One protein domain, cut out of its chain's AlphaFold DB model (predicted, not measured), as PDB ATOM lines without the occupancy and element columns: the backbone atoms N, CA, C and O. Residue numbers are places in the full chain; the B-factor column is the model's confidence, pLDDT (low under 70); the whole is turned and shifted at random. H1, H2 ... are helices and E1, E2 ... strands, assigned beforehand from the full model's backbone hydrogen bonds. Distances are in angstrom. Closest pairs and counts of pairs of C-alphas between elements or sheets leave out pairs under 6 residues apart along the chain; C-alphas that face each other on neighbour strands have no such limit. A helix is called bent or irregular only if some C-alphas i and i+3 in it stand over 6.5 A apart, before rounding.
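Overview. This is residues 5 to 146 of the 164 residues of an uncharacterized protein of Bradyrhizobium sp. ERR14 (UniProt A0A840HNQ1). A long, strongly twisted hairpin of two strands, E1 and E2, with the short E3 beside E2, has the longest helix, H4, packed on one face; a helical hairpin, H1 and H2, stands to one side and only grazes this sheet with H2. From E3 a wide loop runs far out to the little helix H3 and returns to H4, and its residues 102 to 108 stick out. The printed part has 142 residues with four named helices and three named strands, in the order H1 H2 E1 E2 E3 H3 H4; the sheet's order is E1 - E2 - E3, all antiparallel, and the class is mixed, helices and strands. The whole is loose, with a radius of gyration of the C-alphas of 18.4 A and spans of 56 by 47 by 32 A.

Along the chain. E1 is residues 53 to 62, 22.7 A from first to last C-alpha, and begins at C-alpha 53 (264.675, 246.008, 276.015). E2 is residues 68 to 77, 23.0 A, and E3 is residues 81 to 83, 6.4 A. H4, residues 121 to 140, measures 28.7 A and ends at C-alpha 140 (251.369, 255.164, 272.061). H2, residues 21 to 36, measures 21.7 A and is irregular, with C-alphas 23 and 26 7.1 A apart. H1, residues 5 to 16, measures 16.7 A and begins at C-alpha 5 (286.646, 252.948, 287.393). H3 is residues 98 to 101, 5.1 A.

Arrangement. The strands form a meander, each the antiparallel neighbour of the one before. E1 and E2 are a hairpin, with N 59 and O 71 at 2.9 A, within hydrogen-bond range. E1 bends by 78 degrees at residue 56 and E2 by 83 degrees at residue 74. E2 and E3 are a hairpin too, with N 83 and O 75 at 2.9 A. H4 is on the sheet, making two layers, helix on one face of a sheet; the closest C-alphas of E3 and H4, Val 82 and Ala 134, are 5.9 A apart. H2 only grazes the sheet with its residues 22 to 29. H1 and H2 touch as a helical hairpin, opposite ways at a shallow tilt of 17 degrees, closest at the C-alphas of Lys 6 and Ala 35, 5.0 A. H3 is apart from H1, H2 and H4. Every O i to N i+4 pair is within hydrogen-bond range in H1 and H4, 10 of 12 are in H2, and H3 is too short for one.

Size, cuts and confidence. The two C-alphas farthest apart, those of Asp 99 and Arg 144, are 57.4 A apart. The printed part has no cut. The links H2 to E1, E3 to H3 and H3 to H4 are long. Residues 102 to 108 stand free. The mean pLDDT of the printed part is 86.3; residue 19, residues 90 to 96, residue 107, residues 109 to 114 and residues 144 to 146 are under 70.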
ATOM      1  N   THR A   5     285.646 252.690 288.439       96.94
ATOM      2  CA  THR A   5     286.646 252.948 287.393       96.94
ATOM      3  C   THR A   5     285.986 253.089 286.026       96.94
ATOM      4  O   THR A   5     286.293 254.026 285.287       96.94
ATOM      5  N   LYS A   6     285.034 252.207 285.696       96.12
ATOM      6  CA  LYS A   6     284.247 252.328 284.457       96.12
ATOM      7  C   LYS A   6     283.386 253.584 284.445       96.12
ATOM      8  O   LYS A   6     283.262 254.218 283.399       96.12
ATOM      9  N   LEU A   7     282.811 253.952 285.590       95.56
ATOM     10  CA  LEU A   7     281.994 255.155 285.705       95.56
ATOM     11  C   LEU A   7     282.814 256.423 285.433       95.56
ATOM     12  O   LEU A   7     282.388 257.258 284.636       95.56
ATOM     13  N   GLU A   8     284.003 256.549 286.021       96.38
ATOM     14  CA  GLU A   8     284.888 257.694 285.771       96.38
ATOM     15  C   GLU A   8     285.363 257.747 284.312       96.38
ATOM     16  O   GLU A   8     285.355 258.813 283.690       96.38
ATOM     17  N   ALA A   9     285.697 256.597 283.715       95.38
ATOM     18  CA  ALA A   9     286.058 256.520 282.299       95.38
ATOM     19  C   ALA A   9     284.905 256.976 281.383       95.38
ATOM     20  O   ALA A   9     285.119 257.752 280.445       95.38
ATOM     21  N   LEU A  10     283.673 256.552 281.685       94.56
ATOM     22  CA  LEU A  10     282.466 256.998 280.991       94.56
ATOM     23  C   LEU A  10     282.269 258.510 281.126       94.56
ATOM     24  O   LEU A  10     282.041 259.184 280.120       94.56
ATOM     25  N   ILE A  11     282.365 259.059 282.341       92.69
ATOM     26  CA  ILE A  11     282.193 260.497 282.590       92.69
ATOM     27  C   ILE A  11     283.228 261.300 281.800       92.69
ATOM     28  O   ILE A  11     282.858 262.280 281.146       92.69
ATOM     29  N   ALA A  12     284.494 260.879 281.805       92.75
ATOM     30  CA  ALA A  12     285.562 261.534 281.058       92.75
ATOM     31  C   ALA A  12     285.289 261.525 279.543       92.75
ATOM     32  O   ALA A  12     285.321 262.578 278.899       92.75
ATOM     33  N   ALA A  13     284.942 260.365 278.976       90.81
ATOM     34  CA  ALA A  13     284.661 260.219 277.549       90.81
ATOM     35  C   ALA A  13     283.407 260.994 277.110       90.81
ATOM     36  O   ALA A  13     283.441 261.756 276.139       90.81
ATOM     37  N   ALA A  14     282.307 260.872 277.857       88.25
ATOM     38  CA  ALA A  14     281.067 261.594 277.588       88.25
ATOM     39  C   ALA A  14     281.272 263.112 277.686       88.25
ATOM     40  O   ALA A  14     280.815 263.857 276.815       88.25
ATOM     41  N   SER A  15     282.023 263.577 278.687       85.94
ATOM     42  CA  SER A  15     282.364 264.995 278.846       85.94
ATOM     43  C   SER A  15     283.249 265.515 277.714       85.94
ATOM     44  O   SER A  15     283.122 266.680 277.336       85.94
ATOM     45  N   ALA A  16     284.108 264.677 277.126       85.19
ATOM     46  CA  ALA A  16     284.940 265.018 275.971       85.19
ATOM     47  C   ALA A  16     284.166 265.002 274.636       85.19
ATOM     48  O   ALA A  16     284.489 265.785 273.741       85.19
ATOM     49  N   SER A  17     283.081 264.229 274.527       81.44
ATOM     50  CA  SER A  17     282.280 264.080 273.298       81.44
ATOM     51  C   SER A  17     281.683 265.393 272.742       81.44
ATOM     52  O   SER A  17     281.408 266.344 273.479       81.44
ATOM     53  N   GLY A  18     281.505 265.478 271.418       71.94
ATOM     54  CA  GLY A  18     280.864 266.599 270.704       71.94
ATOM     55  C   GLY A  18     279.446 266.262 270.230       71.94
ATOM     56  O   GLY A  18     279.006 265.139 270.433       71.94
ATOM     57  N   GLY A  19     278.747 267.219 269.601       65.62
ATOM     58  CA  GLY A  19     277.296 267.231 269.325       65.62
ATOM     59  C   GLY A  19     276.741 266.206 268.324       65.62
ATOM     60  O   GLY A  19     275.935 266.568 267.474       65.62
ATOM     61  N   ALA A  20     277.165 264.951 268.419       74.75
ATOM     62  CA  ALA A  20     276.720 263.823 267.615       74.75
ATOM     63  C   ALA A  20     275.767 262.929 268.429       74.75
ATOM     64  O   ALA A  20     276.078 261.778 268.720       74.75
ATOM     65  N   GLU A  21     274.604 263.474 268.795       73.00
ATOM     66  CA  GLU A  21     273.636 262.838 269.703       73.00
ATOM     67  C   GLU A  21     273.313 261.393 269.315       73.00
ATOM     68  O   GLU A  21     273.576 260.479 270.096       73.00
ATOM     69  N   ARG A  22     272.847 261.186 268.075       74.75
ATOM     70  CA  ARG A  22     272.457 259.868 267.543       74.75
ATOM     71  C   ARG A  22     273.604 258.857 267.503       74.75
ATOM     72  O   ARG A  22     273.354 257.666 267.574       74.75
ATOM     73  N   ALA A  23     274.849 259.320 267.395       80.38
ATOM     74  CA  ALA A  23     276.013 258.438 267.345       80.38
ATOM     75  C   ALA A  23     276.498 258.023 268.744       80.38
ATOM     76  O   ALA A  23     277.107 256.970 268.899       80.38
ATOM     77  N   ASN A  24     276.245 258.854 269.757       88.31
ATOM     78  CA  ASN A  24     276.852 258.688 271.074       88.31
ATOM     79  C   ASN A  24     275.917 258.039 272.096       88.31
ATOM     80  O   ASN A  24     276.404 257.423 273.041       88.31
ATOM     81  N   TYR A  25     274.594 258.189 271.960       90.81
ATOM     82  CA  TYR A  25     273.676 257.784 273.029       90.81
ATOM     83  C   TYR A  25     273.673 256.267 273.279       90.81
ATOM     84  O   TYR A  25     273.630 255.855 274.435       90.81
ATOM     85  N   GLN A  26     273.774 255.444 272.226       94.31
ATOM     86  CA  GLN A  26     273.801 253.981 272.360       94.31
ATOM     87  C   GLN A  26     275.048 253.533 273.127       94.31
ATOM     88  O   GLN A  26     274.938 252.846 274.139       94.31
ATOM     89  N   LEU A  27     276.224 254.029 272.720       93.94
ATOM     90  CA  LEU A  27     277.492 253.780 273.416       93.94
ATOM     91  C   LEU A  27     277.447 254.245 274.873       93.94
ATOM     92  O   LEU A  27     277.901 253.532 275.765       93.94
ATOM     93  N   PHE A  28     276.877 255.425 275.127       93.94
ATOM     94  CA  PHE A  28     276.728 255.947 276.481       93.94
ATOM     95  C   PHE A  28     275.887 255.015 277.362       93.94
ATOM     96  O   PHE A  28     276.268 254.750 278.500       93.94
ATOM     97  N   ILE A  29     274.764 254.506 276.846       95.25
ATOM     98  CA  ILE A  29     273.872 253.604 277.585       95.25
ATOM     99  C   ILE A  29     274.555 252.262 277.855       95.25
ATOM    100  O   ILE A  29     274.525 251.803 278.994       95.25
ATOM    101  N   GLU A  30     275.231 251.676 276.865       95.88
ATOM    102  CA  GLU A  30     275.989 250.430 277.042       95.88
ATOM    103  C   GLU A  30     277.059 250.558 278.129       95.88
ATOM    104  O   GLU A  30     277.155 249.743 279.051       95.88
ATOM    105  N   TRP A  31     277.852 251.627 278.071       95.81
ATOM    106  CA  TRP A  31     278.911 251.865 279.048       95.81
ATOM    107  C   TRP A  31     278.349 252.168 280.436       95.81
ATOM    108  O   TRP A  31     278.919 251.726 281.434       95.81
ATOM    109  N   LEU A  32     277.214 252.868 280.515       95.56
ATOM    110  CA  LEU A  32     276.519 253.113 281.774       95.56
ATOM    111  C   LEU A  32     276.025 251.803 282.391       95.56
ATOM    112  O   LEU A  32     276.266 251.568 283.574       95.56
ATOM    113  N   CYS A  33     275.394 250.924 281.608       96.38
ATOM    114  CA  CYS A  33     274.988 249.596 282.069       96.38
ATOM    115  C   CYS A  33     276.194 248.799 282.582       96.38
ATOM    116  O   CYS A  33     276.159 248.278 283.699       96.38
ATOM    117  N   GLY A  34     277.299 248.800 281.831       96.50
ATOM    118  CA  GLY A  34     278.548 248.150 282.227       96.50
ATOM    119  C   GLY A  34     279.158 248.698 283.523       96.50
ATOM    120  O   GLY A  34     279.681 247.921 284.324       96.50
ATOM    121  N   ALA A  35     279.076 250.010 283.760       96.62
ATOM    122  CA  ALA A  35     279.543 250.646 284.992       96.62
ATOM    123  C   ALA A  35     278.616 250.361 286.185       96.62
ATOM    124  O   ALA A  35     279.078 250.172 287.307       96.62
ATOM    125  N   LEU A  36     277.303 250.291 285.961       95.69
ATOM    126  CA  LEU A  36     276.323 249.988 287.007       95.69
ATOM    127  C   LEU A  36     276.203 248.485 287.309       95.69
ATOM    128  O   LEU A  36     275.604 248.110 288.318       95.69
ATOM    129  N   GLY A  37     276.773 247.624 286.461       95.31
ATOM    130  CA  GLY A  37     276.609 246.172 286.547       95.31
ATOM    131  C   GLY A  37     275.187 245.723 286.203       95.31
ATOM    132  O   GLY A  37     274.683 244.771 286.797       95.31
ATOM    133  N   LEU A  38     274.528 246.440 285.291       94.75
ATOM    134  CA  LEU A  38     273.194 246.137 284.777       94.75
ATOM    135  C   LEU A  38     273.300 245.473 283.396       94.75
ATOM    136  O   LEU A  38     274.265 245.737 282.676       94.75
ATOM    137  N   PRO A  39     272.319 244.644 282.995       95.00
ATOM    138  CA  PRO A  39     272.240 244.182 281.613       95.00
ATOM    139  C   PRO A  39     272.087 245.380 280.662       95.00
ATOM    140  O   PRO A  39     271.394 246.347 280.990       95.00
ATOM    141  N   GLY A  40     272.748 245.314 279.506       95.25
ATOM    142  CA  GLY A  40     272.535 246.247 278.398       95.25
ATOM    143  C   GLY A  40     271.258 245.917 277.612       95.25
ATOM    144  O   GLY A  40     270.656 244.865 277.853       95.25
ATOM    145  N   PRO A  41     270.815 246.813 276.714       96.81
ATOM    146  CA  PRO A  41     269.777 246.510 275.733       96.81
ATOM    147  C   PRO A  41     270.134 245.317 274.833       96.81
ATOM    148  O   PRO A  41     271.291 245.093 274.489       96.81
ATOM    149  N   ASP A  42     269.115 244.576 274.415       96.38
ATOM    150  CA  ASP A  42     269.219 243.478 273.462       96.38
ATOM    151  C   ASP A  42     269.279 243.994 272.013       96.38
ATOM    152  O   ASP A  42     268.881 245.121 271.691       96.38
ATOM    153  N   LEU A  43     269.729 243.126 271.105       95.50
ATOM    154  CA  LEU A  43     269.586 243.359 269.670       95.50
ATOM    155  C   LEU A  43     268.101 243.362 269.285       95.50
ATOM    156  O   LEU A  43     267.322 242.525 269.740       95.50
ATOM    157  N   ALA A  44     267.717 244.288 268.408       95.00
ATOM    158  CA  ALA A  44     266.353 244.348 267.908       95.00
ATOM    159  C   ALA A  44     266.026 243.133 267.018       95.00
ATOM    160  O   ALA A  44     266.791 242.775 266.123       95.00
ATOM    161  N   SER A  45     264.857 242.540 267.247       94.81
ATOM    162  CA  SER A  45     264.228 241.531 266.392       94.81
ATOM    163  C   SER A  45     263.324 242.184 265.341       94.81
ATOM    164  O   SER A  45     262.825 243.299 265.538       94.81
ATOM    165  N   GLU A  46     263.059 241.455 264.252       93.31
ATOM    166  CA  GLU A  46     262.043 241.806 263.251       93.31
ATOM    167  C   GLU A  46     260.647 241.910 263.881       93.31
ATOM    168  O   GLU A  46     259.852 242.790 263.536       93.31
ATOM    169  N   GLU A  47     260.348 241.042 264.852       93.12
ATOM    170  CA  GLU A  47     259.080 241.084 265.565       93.12
ATOM    171  C   GLU A  47     259.125 242.129 266.687       93.12
ATOM    172  O   GLU A  47     259.592 241.884 267.801       93.12
ATOM    173  N   ASN A  48     258.544 243.304 266.427       91.12
ATOM    174  CA  ASN A  48     258.531 244.412 267.387       91.12
ATOM    175  C   ASN A  48     257.810 244.080 268.714       91.12
ATOM    176  O   ASN A  48     257.960 244.795 269.706       91.12
ATOM    177  N   SER A  49     257.009 243.013 268.771       90.38
ATOM    178  CA  SER A  49     256.366 242.548 270.006       90.38
ATOM    179  C   SER A  49     257.374 241.962 271.015       90.38
ATOM    180  O   SER A  49     257.127 242.050 272.217       90.38
ATOM    181  N   LEU A  50     258.511 241.439 270.527       91.94
ATOM    182  CA  LEU A  50     259.566 240.775 271.307       91.94
ATOM    183  C   LEU A  50     260.652 241.739 271.806       91.94
ATOM    184  O   LEU A  50     261.461 241.383 272.656       91.94
ATOM    185  N   ASN A  51     260.656 242.968 271.292       94.44
ATOM    186  CA  ASN A  51     261.660 243.996 271.566       94.44
ATOM    187  C   ASN A  51     261.470 244.654 272.954       94.44
ATOM    188  O   ASN A  51     261.178 245.850 273.059       94.44
ATOM    189  N   ASP A  52     261.580 243.863 274.024       95.19
ATOM    190  CA  ASP A  52     261.272 244.261 275.405       95.19
ATOM    191  C   ASP A  52     262.348 245.160 276.046       95.19
ATOM    192  O   ASP A  52     262.005 245.972 276.908       95.19
ATOM    193  N   TYR A  53     263.614 245.074 275.626       96.62
ATOM    194  CA  TYR A  53     264.675 246.008 276.015       96.62
ATOM    195  C   TYR A  53     265.612 246.277 274.834       96.62
ATOM    196  O   TYR A  53     266.549 245.527 274.628       96.62
ATOM    197  N   VAL A  54     265.361 247.315 274.032       97.19
ATOM    198  CA  VAL A  54     266.122 247.565 272.791       97.19
ATOM    199  C   VAL A  54     266.348 249.055 272.547       97.19
ATOM    200  O   VAL A  54     265.634 249.910 273.087       97.19
ATOM    201  N   PHE A  55     267.306 249.362 271.679       96.94
ATOM    202  CA  PHE A  55     267.405 250.670 271.035       96.94
ATOM    203  C   PHE A  55     266.430 250.799 269.857       96.94
ATOM    204  O   PHE A  55     266.010 249.794 269.285       96.94
ATOM    205  N   GLU A  56     266.088 252.038 269.492       95.69
ATOM    206  CA  GLU A  56     265.287 252.379 268.302       95.69
ATOM    207  C   GLU A  56     263.974 251.569 268.202       95.69
ATOM    208  O   GLU A  56     263.581 251.085 267.137       95.69
ATOM    209  N   ARG A  57     263.259 251.385 269.325       95.19
ATOM    210  CA  ARG A  57     262.000 250.623 269.322       95.19
ATOM    211  C   ARG A  57     260.951 251.354 268.494       95.19
ATOM    212  O   ARG A  57     260.556 252.469 268.838       95.19
ATOM    213  N   ARG A  58     260.415 250.683 267.474       94.88
ATOM    214  CA  ARG A  58     259.339 251.233 266.645       94.88
ATOM    215  C   ARG A  58     258.062 251.454 267.451       94.88
ATOM    216  O   ARG A  58     257.620 250.582 268.208       94.88
ATOM    217  N   ILE A  59     257.428 252.593 267.204       93.81
ATOM    218  CA  ILE A  59     256.124 252.957 267.742       93.81
ATOM    219  C   ILE A  59     255.233 253.531 266.644       93.81
ATOM    220  O   ILE A  59     255.696 254.274 265.786       93.81
ATOM    221  N   ASP A  60     253.949 253.193 266.684       93.00
ATOM    222  CA  ASP A  60     252.960 253.685 265.732       93.00
ATOM    223  C   ASP A  60     251.917 254.528 266.482       93.00
ATOM    224  O   ASP A  60     251.240 254.054 267.400       93.00
ATOM    225  N   PHE A  61     251.792 255.794 266.097       91.69
ATOM    226  CA  PHE A  61     250.797 256.730 266.607       91.69
ATOM    227  C   PHE A  61     249.520 256.614 265.796       91.69
ATOM    228  O   PHE A  61     249.527 256.899 264.602       91.69
ATOM    229  N   LYS A  62     248.427 256.228 266.451       90.50
ATOM    230  CA  LYS A  62     247.104 256.136 265.830       90.50
ATOM    231  C   LYS A  62     246.367 257.460 265.998       90.50
ATOM    232  O   LYS A  62     246.165 257.899 267.132       90.50
ATOM    233  N   HIS A  63     245.962 258.065 264.890       90.00
ATOM    234  CA  HIS A  63     245.244 259.337 264.873       90.00
ATOM    235  C   HIS A  63     243.723 259.123 264.793       90.00
ATOM    236  O   HIS A  63     243.275 258.082 264.306       90.00
ATOM    237  N   PRO A  64     242.899 260.081 265.264       89.25
ATOM    238  CA  PRO A  64     241.436 259.958 265.227       89.25
ATOM    239  C   PRO A  64     240.840 259.861 263.817       89.25
ATOM    240  O   PRO A  64     239.751 259.322 263.652       89.25
ATOM    241  N   ASP A  65     241.549 260.372 262.811       92.69
ATOM    242  CA  ASP A  65     241.175 260.297 261.394       92.69
ATOM    243  C   ASP A  65     241.477 258.924 260.756       92.69
ATOM    244  O   ASP A  65     241.240 258.724 259.567       92.69
ATOM    245  N   GLY A  66     241.994 257.971 261.543       91.06
ATOM    246  CA  GLY A  66     242.365 256.629 261.099       91.06
ATOM    247  C   GLY A  66     243.774 256.528 260.513       91.06
ATOM    248  O   GLY A  66     244.233 255.417 260.236       91.06
ATOM    249  N   THR A  67     244.493 257.641 260.353       93.06
ATOM    250  CA  THR A  67     245.876 257.617 259.870       93.06
ATOM    251  C   THR A  67     246.841 257.155 260.961       93.06
ATOM    252  O   THR A  67     246.533 257.135 262.157       93.06
ATOM    253  N   THR A  68     248.034 256.725 260.548       93.75
ATOM    254  CA  THR A  68     249.093 256.302 261.465       93.75
ATOM    255  C   THR A  68     250.410 256.965 261.098       93.75
ATOM    256  O   THR A  68     250.790 256.999 259.929       93.75
ATOM    257  N   THR A  69     251.127 257.466 262.099       94.19
ATOM    258  CA  THR A  69     252.501 257.961 261.940       94.19
ATOM    259  C   THR A  69     253.450 257.062 262.713       94.19
ATOM    260  O   THR A  69     253.149 256.679 263.839       94.19
ATOM    261  N   SER A  70     254.596 256.726 262.126       93.75
ATOM    262  CA  SER A  70     255.623 255.939 262.813       93.75
ATOM    263  C   SER A  70     256.623 256.841 263.538       93.75
ATOM    264  O   SER A  70     256.862 257.984 263.147       93.75
ATOM    265  N   GLY A  71     257.202 256.316 264.609       93.69
ATOM    266  CA  GLY A  71     258.326 256.891 265.330       93.69
ATOM    267  C   GLY A  71     259.232 255.793 265.878       93.69
ATOM    268  O   GLY A  71     258.914 254.603 265.791       93.69
ATOM    269  N   PHE A  72     260.343 256.207 266.475       95.25
ATOM    270  CA  PHE A  72     261.313 255.321 267.105       95.25
ATOM    271  C   PHE A  72     261.677 255.890 268.472       95.25
ATOM    272  O   PHE A  72     261.859 257.095 268.610       95.25
ATOM    273  N   ILE A  73     261.706 255.024 269.479       95.50
ATOM    274  CA  ILE A  73     262.147 255.356 270.833       95.50
ATOM    275  C   ILE A  73     263.644 255.069 270.904       95.50
ATOM    276  O   ILE A  73     264.021 253.918 270.682       95.50
ATOM    277  N   ASP A  74     264.464 256.053 271.279       95.69
ATOM    278  CA  ASP A  74     265.925 255.886 271.329       95.69
ATOM    279  C   ASP A  74     266.337 254.672 272.166       95.69
ATOM    280  O   ASP A  74     267.097 253.829 271.699       95.69
ATOM    281  N   CYS A  75     265.797 254.528 273.381       96.38
ATOM    282  CA  CYS A  75     265.952 253.312 274.180       96.38
ATOM    283  C   CYS A  75     264.674 252.995 274.960       96.38
ATOM    284  O   CYS A  75     264.110 253.839 275.664       96.38
ATOM    285  N   TYR A  76     264.212 251.758 274.848       96.44
ATOM    286  CA  TYR A  76     262.994 251.287 275.489       96.44
ATOM    287  C   TYR A  76     263.290 250.097 276.375       96.44
ATOM    288  O   TYR A  76     263.894 249.140 275.905       96.44
ATOM    289  N   ARG A  77     262.759 250.106 277.600       94.75
ATOM    290  CA  ARG A  77     262.682 248.919 278.447       94.75
ATOM    291  C   ARG A  77     261.273 248.756 278.999       94.75
ATOM    292  O   ARG A  77     260.792 249.584 279.780       94.75
ATOM    293  N   LYS A  78     260.614 247.666 278.621       93.56
ATOM    294  CA  LYS A  78     259.246 247.337 279.023       93.56
ATOM    295  C   LYS A  78     259.083 247.353 280.529       93.56
ATOM    296  O   LYS A  78     259.928 246.859 281.271       93.56
ATOM    297  N   ASN A  79     257.971 247.938 280.968       89.62
ATOM    298  CA  ASN A  79     257.621 248.111 282.378       89.62
ATOM    299  C   ASN A  79     258.677 248.865 283.211       89.62
ATOM    300  O   ASN A  79     258.613 248.831 284.436       89.62
ATOM    301  N   SER A  80     259.640 249.539 282.573       92.94
ATOM    302  CA  SER A  80     260.720 250.248 283.254       92.94
ATOM    303  C   SER A  80     260.818 251.693 282.777       92.94
ATOM    304  O   SER A  80     260.512 252.595 283.556       92.94
ATOM    305  N   PHE A  81     261.181 251.939 281.516       94.06
ATOM    306  CA  PHE A  81     261.338 253.301 281.009       94.06
ATOM    307  C   PHE A  81     261.189 253.418 279.486       94.06
ATOM    308  O   PHE A  81     261.307 252.451 278.733       94.06
ATOM    309  N   VAL A  82     260.967 254.659 279.057       95.12
ATOM    310  CA  VAL A  82     261.099 255.155 277.682       95.12
ATOM    311  C   VAL A  82     262.115 256.289 277.749       95.12
ATOM    312  O   VAL A  82     261.957 257.193 278.572       95.12
ATOM    313  N   LEU A  83     263.159 256.229 276.930       95.12
ATOM    314  CA  LEU A  83     264.238 257.211 276.910       95.12
ATOM    315  C   LEU A  83     264.277 257.901 275.548       95.12
ATOM    316  O   LEU A  83     264.283 257.231 274.521       95.12
ATOM    317  N   GLU A  84     264.337 259.232 275.589       94.81
ATOM    318  CA  GLU A  84     264.669 260.111 274.465       94.81
ATOM    319  C   GLU A  84     265.991 260.806 274.812       94.81
ATOM    320  O   GLU A  84     266.096 261.508 275.827       94.81
ATOM    321  N   ALA A  85     267.021 260.578 274.011       91.25
ATOM    322  CA  ALA A  85     268.341 261.130 274.210       91.25
ATOM    323  C   ALA A  85     268.377 262.586 273.739       91.25
ATOM    324  O   ALA A  85     267.870 262.949 272.681       91.25
ATOM    325  N   LYS A  86     269.026 263.443 274.536       87.19
ATOM    326  CA  LYS A  86     269.412 264.789 274.111       87.19
ATOM    327  C   LYS A  86     270.849 265.092 274.488       87.19
ATOM    328  O   LYS A  86     271.275 264.855 275.615       87.19
ATOM    329  N   GLN A  87     271.583 265.693 273.564       80.75
ATOM    330  CA  GLN A  87     272.940 266.159 273.750       80.75
ATOM    331  C   GLN A  87     272.997 267.681 273.647       80.75
ATOM    332  O   GLN A  87     272.532 268.302 272.685       80.75
ATOM    333  N   SER A  88     273.622 268.303 274.644       74.00
ATOM    334  CA  SER A  88     273.858 269.742 274.639       74.00
ATOM    335  C   SER A  88     274.905 270.141 273.601       74.00
ATOM    336  O   SER A  88     275.879 269.424 273.367       74.00
ATOM    337  N   ARG A  89     274.764 271.337 273.028       74.06
ATOM    338  CA  ARG A  89     275.849 271.995 272.292       74.06
ATOM    339  C   ARG A  89     276.972 272.334 273.261       74.06
ATOM    340  O   ARG A  89     276.726 272.897 274.326       74.06
ATOM    341  N   LYS A  90     278.210 272.073 272.848       67.25
ATOM    342  CA  LYS A  90     279.374 272.739 273.433       67.25
ATOM    343  C   LYS A  90     279.497 274.139 272.840       67.25
ATOM    344  O   LYS A  90     279.102 274.367 271.696       67.25
ATOM    345  N   ARG A  91     280.030 275.079 273.624       59.03
ATOM    346  CA  ARG A  91     280.357 276.424 273.141       59.03
ATOM    347  C   ARG A  91     281.331 276.263 271.970       59.03
ATOM    348  O   ARG A  91     282.409 275.707 272.156       59.03
ATOM    349  N   GLN A  92     280.918 276.659 270.767       59.31
ATOM    350  CA  GLN A  92     281.784 276.582 269.590       59.31
ATOM    351  C   GLN A  92     283.048 277.418 269.848       59.31
ATOM    352  O   GLN A  92     282.945 278.563 270.297       59.31
ATOM    353  N   LYS A  93     284.234 276.863 269.550       53.72
ATOM    354  CA  LYS A  93     285.374 277.712 269.162       53.72
ATOM    355  C   LYS A  93     284.924 278.520 267.939       53.72
ATOM    356  O   LYS A  93     284.122 278.005 267.164       53.72
ATOM    357  N   ALA A  94     285.354 279.780 267.847       54.62
ATOM    358  CA  ALA A  94     284.881 280.750 266.858       54.62
ATOM    359  C   ALA A  94     284.619 280.102 265.488       54.62
ATOM    360  O   ALA A  94     285.476 279.378 264.982       54.62
ATOM    361  N   ARG A  95     283.426 280.336 264.920       59.34
ATOM    362  CA  ARG A  95     283.137 279.945 263.537       59.34
ATOM    363  C   ARG A  95     284.226 280.554 262.659       59.34
ATOM    364  O   ARG A  95     284.389 281.773 262.671       59.34
ATOM    365  N   LEU A  96     284.966 279.701 261.958       65.19
ATOM    366  CA  LEU A  96     285.893 280.141 260.924       65.19
ATOM    367  C   LEU A  96     285.098 280.917 259.867       65.19
ATOM    368  O   LEU A  96     283.920 280.624 259.627       65.19
ATOM    369  N   ALA A  97     285.714 281.942 259.288       73.19
ATOM    370  CA  ALA A  97     285.108 282.683 258.192       73.19
ATOM    371  C   ALA A  97     285.017 281.790 256.936       73.19
ATOM    372  O   ALA A  97     285.729 280.794 256.817       73.19
ATOM    373  N   ALA A  98     284.080 282.089 256.032       70.06
ATOM    374  CA  ALA A  98     283.759 281.212 254.900       70.06
ATOM    375  C   ALA A  98     284.964 280.949 253.975       70.06
ATOM    376  O   ALA A  98     285.106 279.855 253.441       70.06
ATOM    377  N   ASP A  99     285.849 281.933 253.843       74.56
ATOM    378  CA  ASP A  99     287.135 281.848 253.146       74.56
ATOM    379  C   ASP A  99     288.094 280.834 253.791       74.56
ATOM    380  O   ASP A  99     288.780 280.096 253.091       74.56
ATOM    381  N   GLN A 100     288.099 280.745 255.121       74.00
ATOM    382  CA  GLN A 100     288.912 279.790 255.877       74.00
ATOM    383  C   GLN A 100     288.338 278.370 255.826       74.00
ATOM    384  O   GLN A 100     289.104 277.413 255.876       74.00
ATOM    385  N   LEU A 101     287.013 278.212 255.695       73.56
ATOM    386  CA  LEU A 101     286.390 276.892 255.513       73.56
ATOM    387  C   LEU A 101     286.745 276.250 254.167       73.56
ATOM    388  O   LEU A 101     286.867 275.032 254.109       73.56
ATOM    389  N   LEU A 102     286.935 277.042 253.107       78.50
ATOM    390  CA  LEU A 102     287.309 276.530 251.780       78.50
ATOM    391  C   LEU A 102     288.707 275.898 251.750       78.50
ATOM    392  O   LEU A 102     289.014 275.141 250.835       78.50
ATOM    393  N   LEU A 103     289.547 276.211 252.739       78.75
ATOM    394  CA  LEU A 103     290.888 275.651 252.881       78.75
ATOM    395  C   LEU A 103     290.904 274.311 253.641       78.75
ATOM    396  O   LEU A 103     291.959 273.689 253.746       78.75
ATOM    397  N   LEU A 104     289.760 273.895 254.190       75.44
ATOM    398  CA  LEU A 104     289.594 272.655 254.942       75.44
ATOM    399  C   LEU A 104     289.067 271.533 254.044       75.44
ATOM    400  O   LEU A 104     288.294 271.784 253.113       75.44
ATOM    401  N   GLY A 105     289.428 270.290 254.364       77.62
ATOM    402  CA  GLY A 105     288.855 269.112 253.707       77.62
ATOM    403  C   GLY A 105     287.338 269.011 253.923       77.62
ATOM    404  O   GLY A 105     286.808 269.531 254.903       77.62
ATOM    405  N   GLU A 106     286.622 268.326 253.027       73.81
ATOM    406  CA  GLU A 106     285.147 268.230 253.059       73.81
ATOM    407  C   GLU A 106     284.597 267.725 254.409       73.81
ATOM    408  O   GLU A 106     283.579 268.224 254.894       73.81
ATOM    409  N   ASP A 107     285.298 266.793 255.061       68.56
ATOM    410  CA  ASP A 107     284.926 266.262 256.380       68.56
ATOM    411  C   ASP A 107     285.138 267.275 257.517       68.56
ATOM    412  O   ASP A 107     284.359 267.334 258.471       68.56
ATOM    413  N   GLU A 108     286.165 268.118 257.414       70.88
ATOM    414  CA  GLU A 108     286.512 269.135 258.414       70.88
ATOM    415  C   GLU A 108     285.517 270.307 258.417       70.88
ATOM    416  O   GLU A 108     285.404 271.037 259.405       70.88
ATOM    417  N   GLN A 109     284.750 270.464 257.335       64.62
ATOM    418  CA  GLN A 109     283.674 271.449 257.216       64.62
ATOM    419  C   GLN A 109     282.384 270.998 257.934       64.62
ATOM    420  O   GLN A 109     281.523 271.826 258.261       64.62
ATOM    421  N   GLN A 110     282.228 269.699 258.222       66.38
ATOM    422  CA  GLN A 110     281.003 269.130 258.789       66.38
ATOM    423  C   GLN A 110     281.001 269.151 260.324       66.38
ATOM    424  O   GLN A 110     281.388 268.201 261.006       66.38
ATOM    425  N   PHE A 111     280.463 270.220 260.912       64.25
ATOM    426  CA  PHE A 111     280.314 270.315 262.368       64.25
ATOM    427  C   PHE A 111     278.957 269.794 262.855       64.25
ATOM    428  O   PHE A 111     277.915 270.415 262.640       64.25
ATOM    429  N   LYS A 112     278.968 268.702 263.627       64.06
ATOM    430  CA  LYS A 112     277.775 268.219 264.343       64.06
ATOM    431  C   LYS A 112     277.518 269.078 265.585       64.06
ATOM    432  O   LYS A 112     278.227 268.994 266.591       64.06
ATOM    433  N   SER A 113     276.511 269.946 265.515       62.69
ATOM    434  CA  SER A 113     276.054 270.734 266.661       62.69
ATOM    435  C   SER A 113     274.988 269.969 267.448       62.69
ATOM    436  O   SER A 113     274.017 269.520 266.848       62.69
ATOM    437  N   GLY A 114     275.115 269.901 268.778       68.25
ATOM    438  CA  GLY A 114     274.046 269.393 269.657       68.25
ATOM    439  C   GLY A 114     272.771 270.252 269.603       68.25
ATOM    440  O   GLY A 114     272.647 271.149 268.771       68.25
ATOM    441  N   HIS A 115     271.825 270.065 270.516       76.25
ATOM    442  CA  HIS A 115     270.531 270.760 270.441       76.25
ATOM    443  C   HIS A 115     270.566 272.196 270.983       76.25
ATOM    444  O   HIS A 115     270.228 273.138 270.272       76.25
ATOM    445  N   ALA A 116     271.039 272.393 272.214       80.06
ATOM    446  CA  ALA A 116     271.161 273.714 272.838       80.06
ATOM    447  C   ALA A 116     272.284 273.738 273.884       80.06
ATOM    448  O   ALA A 116     272.722 272.688 274.352       80.06
ATOM    449  N   LEU A 117     272.788 274.923 274.234       81.38
ATOM    450  CA  LEU A 117     273.843 275.069 275.243       81.38
ATOM    451  C   LEU A 117     273.289 274.769 276.642       81.38
ATOM    452  O   LEU A 117     272.309 275.389 277.056       81.38
ATOM    453  N   ARG A 118     273.932 273.857 277.378       82.00
ATOM    454  CA  ARG A 118     273.514 273.467 278.734       82.00
ATOM    455  C   ARG A 118     273.453 274.679 279.673       82.00
ATOM    456  O   ARG A 118     274.313 275.551 279.605       82.00
ATOM    457  N   GLY A 119     272.453 274.714 280.554       83.94
ATOM    458  CA  GLY A 119     272.261 275.804 281.523       83.94
ATOM    459  C   GLY A 119     271.616 277.068 280.943       83.94
ATOM    460  O   GLY A 119     271.561 278.089 281.618       83.94
ATOM    461  N   THR A 120     271.133 277.016 279.699       88.12
ATOM    462  CA  THR A 120     270.356 278.101 279.087       88.12
ATOM    463  C   THR A 120     268.875 277.740 279.023       88.12
ATOM    464  O   THR A 120     268.523 276.566 278.935       88.12
ATOM    465  N   ARG A 121     267.997 278.747 278.935       87.69
ATOM    466  CA  ARG A 121     266.552 278.535 278.729       87.69
ATOM    467  C   ARG A 121     266.242 277.689 277.486       87.69
ATOM    468  O   ARG A 121     265.277 276.932 277.481       87.69
ATOM    469  N   GLY A 122     267.063 277.803 276.438       86.19
ATOM    470  CA  GLY A 122     266.932 276.981 275.234       86.19
ATOM    471  C   GLY A 122     267.194 275.497 275.506       86.19
ATOM    472  O   GLY A 122     266.523 274.641 274.939       86.19
ATOM    473  N   TRP A 123     268.117 275.178 276.416       85.81
ATOM    474  CA  TRP A 123     268.332 273.802 276.863       85.81
ATOM    475  C   TRP A 123     267.150 273.262 277.664       85.81
ATOM    476  O   TRP A 123     266.711 272.145 277.404       85.81
ATOM    477  N   ASP A 124     266.570 274.065 278.555       89.44
ATOM    478  CA  ASP A 124     265.387 273.647 279.316       89.44
ATOM    479  C   ASP A 124     264.198 273.351 278.391       89.44
ATOM    480  O   ASP A 124     263.497 272.357 278.573       89.44
ATOM    481  N   GLN A 125     264.003 274.163 277.347       90.38
ATOM    482  CA  GLN A 125     262.980 273.922 276.324       90.38
ATOM    483  C   GLN A 125     263.216 272.617 275.560       90.38
ATOM    484  O   GLN A 125     262.273 271.851 275.363       90.38
ATOM    485  N   VAL A 126     264.462 272.340 275.165       90.38
ATOM    486  CA  VAL A 126     264.837 271.078 274.508       90.38
ATOM    487  C   VAL A 126     264.535 269.883 275.413       90.38
ATOM    488  O   VAL A 126     263.940 268.909 274.957       90.38
ATOM    489  N   MET A 127     264.885 269.962 276.698       92.56
ATOM    490  CA  MET A 127     264.628 268.881 277.654       92.56
ATOM    491  C   MET A 127     263.131 268.688 277.929       92.56
ATOM    492  O   MET A 127     262.667 267.552 278.022       92.56
ATOM    493  N   LEU A 128     262.349 269.770 278.010       93.56
ATOM    494  CA  LEU A 128     260.890 269.694 278.140       93.56
ATOM    495  C   LEU A 128     260.237 269.062 276.906       93.56
ATOM    496  O   LEU A 128     259.313 268.260 277.052       93.56
ATOM    497  N   ALA A 129     260.722 269.393 275.707       92.38
ATOM    498  CA  ALA A 129     260.254 268.790 274.464       92.38
ATOM    499  C   ALA A 129     260.576 267.289 274.411       92.38
ATOM    500  O   ALA A 129     259.683 266.495 274.129       92.38
ATOM    501  N   ALA A 130     261.802 266.897 274.773       92.69
ATOM    502  CA  ALA A 130     262.210 265.493 274.836       92.69
ATOM    503  C   ALA A 130     261.377 264.694 275.848       92.69
ATOM    504  O   ALA A 130     260.904 263.600 275.545       92.69
ATOM    505  N   ARG A 131     261.103 265.267 277.029       93.44
ATOM    506  CA  ARG A 131     260.200 264.645 278.007       93.44
ATOM    507  C   ARG A 131     258.805 264.439 277.423       93.44
ATOM    508  O   ARG A 131     258.261 263.345 277.528       93.44
ATOM    509  N   LYS A 132     258.229 265.476 276.802       95.12
ATOM    510  CA  LYS A 132     256.904 265.382 276.174       95.12
ATOM    511  C   LYS A 132     256.876 264.275 275.114       95.12
ATOM    512  O   LYS A 132     255.924 263.505 275.069       95.12
ATOM    513  N   GLN A 133     257.923 264.177 274.300       93.50
ATOM    514  CA  GLN A 133     258.064 263.152 273.270       93.50
ATOM    515  C   GLN A 133     258.119 261.738 273.875       93.50
ATOM    516  O   GLN A 133     257.348 260.873 273.462       93.50
ATOM    517  N   ALA A 134     258.916 261.522 274.925       94.19
ATOM    518  CA  ALA A 134     258.952 260.248 275.649       94.19
ATOM    519  C   ALA A 134     257.590 259.881 276.281       94.19
ATOM    520  O   ALA A 134     257.166 258.725 276.237       94.19
ATOM    521  N   GLU A 135     256.862 260.857 276.831       94.75
ATOM    522  CA  GLU A 135     255.506 260.657 277.366       94.75
ATOM    523  C   GLU A 135     254.481 260.323 276.270       94.75
ATOM    524  O   GLU A 135     253.568 259.522 276.493       94.75
ATOM    525  N   ASP A 136     254.595 260.951 275.098       93.50
ATOM    526  CA  ASP A 136     253.765 260.659 273.927       93.50
ATOM    527  C   ASP A 136     254.037 259.223 273.432       93.50
ATOM    528  O   ASP A 136     253.089 258.461 273.223       93.50
ATOM    529  N   TYR A 137     255.304 258.796 273.362       94.25
ATOM    530  CA  TYR A 137     255.676 257.411 273.045       94.25
ATOM    531  C   TYR A 137     255.132 256.406 274.058       94.25
ATOM    532  O   TYR A 137     254.510 255.413 273.675       94.25
ATOM    533  N   ALA A 138     255.293 256.676 275.356       92.44
ATOM    534  CA  ALA A 138     254.769 255.810 276.409       92.44
ATOM    535  C   ALA A 138     253.246 255.621 276.290       92.44
ATOM    536  O   ALA A 138     252.724 254.529 276.533       92.44
ATOM    537  N   ARG A 139     252.526 256.669 275.865       91.06
ATOM    538  CA  ARG A 139     251.081 256.633 275.597       91.06
ATOM    539  C   ARG A 139     250.709 255.985 274.268       91.06
ATOM    540  O   ARG A 139     249.553 255.591 274.123       91.06
ATOM    541  N   ALA A 140     251.619 255.866 273.315       90.88
ATOM    542  CA  ALA A 140     251.369 255.164 272.061       90.88
ATOM    543  C   ALA A 140     251.616 253.650 272.181       90.88
ATOM    544  O   ALA A 140     251.114 252.882 271.361       90.88
ATOM    545  N   LEU A 141     252.334 253.193 273.218       90.00
ATOM    546  CA  LEU A 141     252.630 251.769 273.399       90.00
ATOM    547  C   LEU A 141     251.348 250.920 273.533       90.00
ATOM    548  O   LEU A 141     250.340 251.378 274.097       90.00
ATOM    549  N   PRO A 142     251.372 249.658 273.057       83.38
ATOM    550  CA  PRO A 142     250.287 248.711 273.290       83.38
ATOM    551  C   PRO A 142     249.979 248.594 274.784       83.38
ATOM    552  O   PRO A 142     250.889 248.645 275.606       83.38
ATOM    553  N   THR A 143     248.712 248.400 275.160       73.88
ATOM    554  CA  THR A 143     248.256 248.417 276.565       73.88
ATOM    555  C   THR A 143     249.069 247.508 277.489       73.88
ATOM    556  O   THR A 143     249.381 247.901 278.607       73.88
ATOM    557  N   ARG A 144     249.493 246.333 277.006       66.00
ATOM    558  CA  ARG A 144     250.319 245.371 277.760       66.00
ATOM    559  C   ARG A 144     251.758 245.848 278.027       66.00
ATOM    560  O   ARG A 144     252.449 245.270 278.854       66.00
ATOM    561  N   ALA A 145     252.208 246.862 277.300       65.88
ATOM    562  CA  ALA A 145     253.568 247.383 277.306       65.88
ATOM    563  C   ALA A 145     253.648 248.831 277.833       65.88
ATOM    564  O   ALA A 145     254.732 249.419 277.842       65.88
ATOM    565  N   ARG A 146     252.508 249.415 278.241       63.47
ATOM    566  CA  ARG A 146     252.438 250.763 278.816       63.47
ATOM    567  C   ARG A 146     253.095 250.785 280.188       63.47
ATOM    568  O   ARG A 146     252.873 249.903 281.012       63.47
TER     569      ARG A 146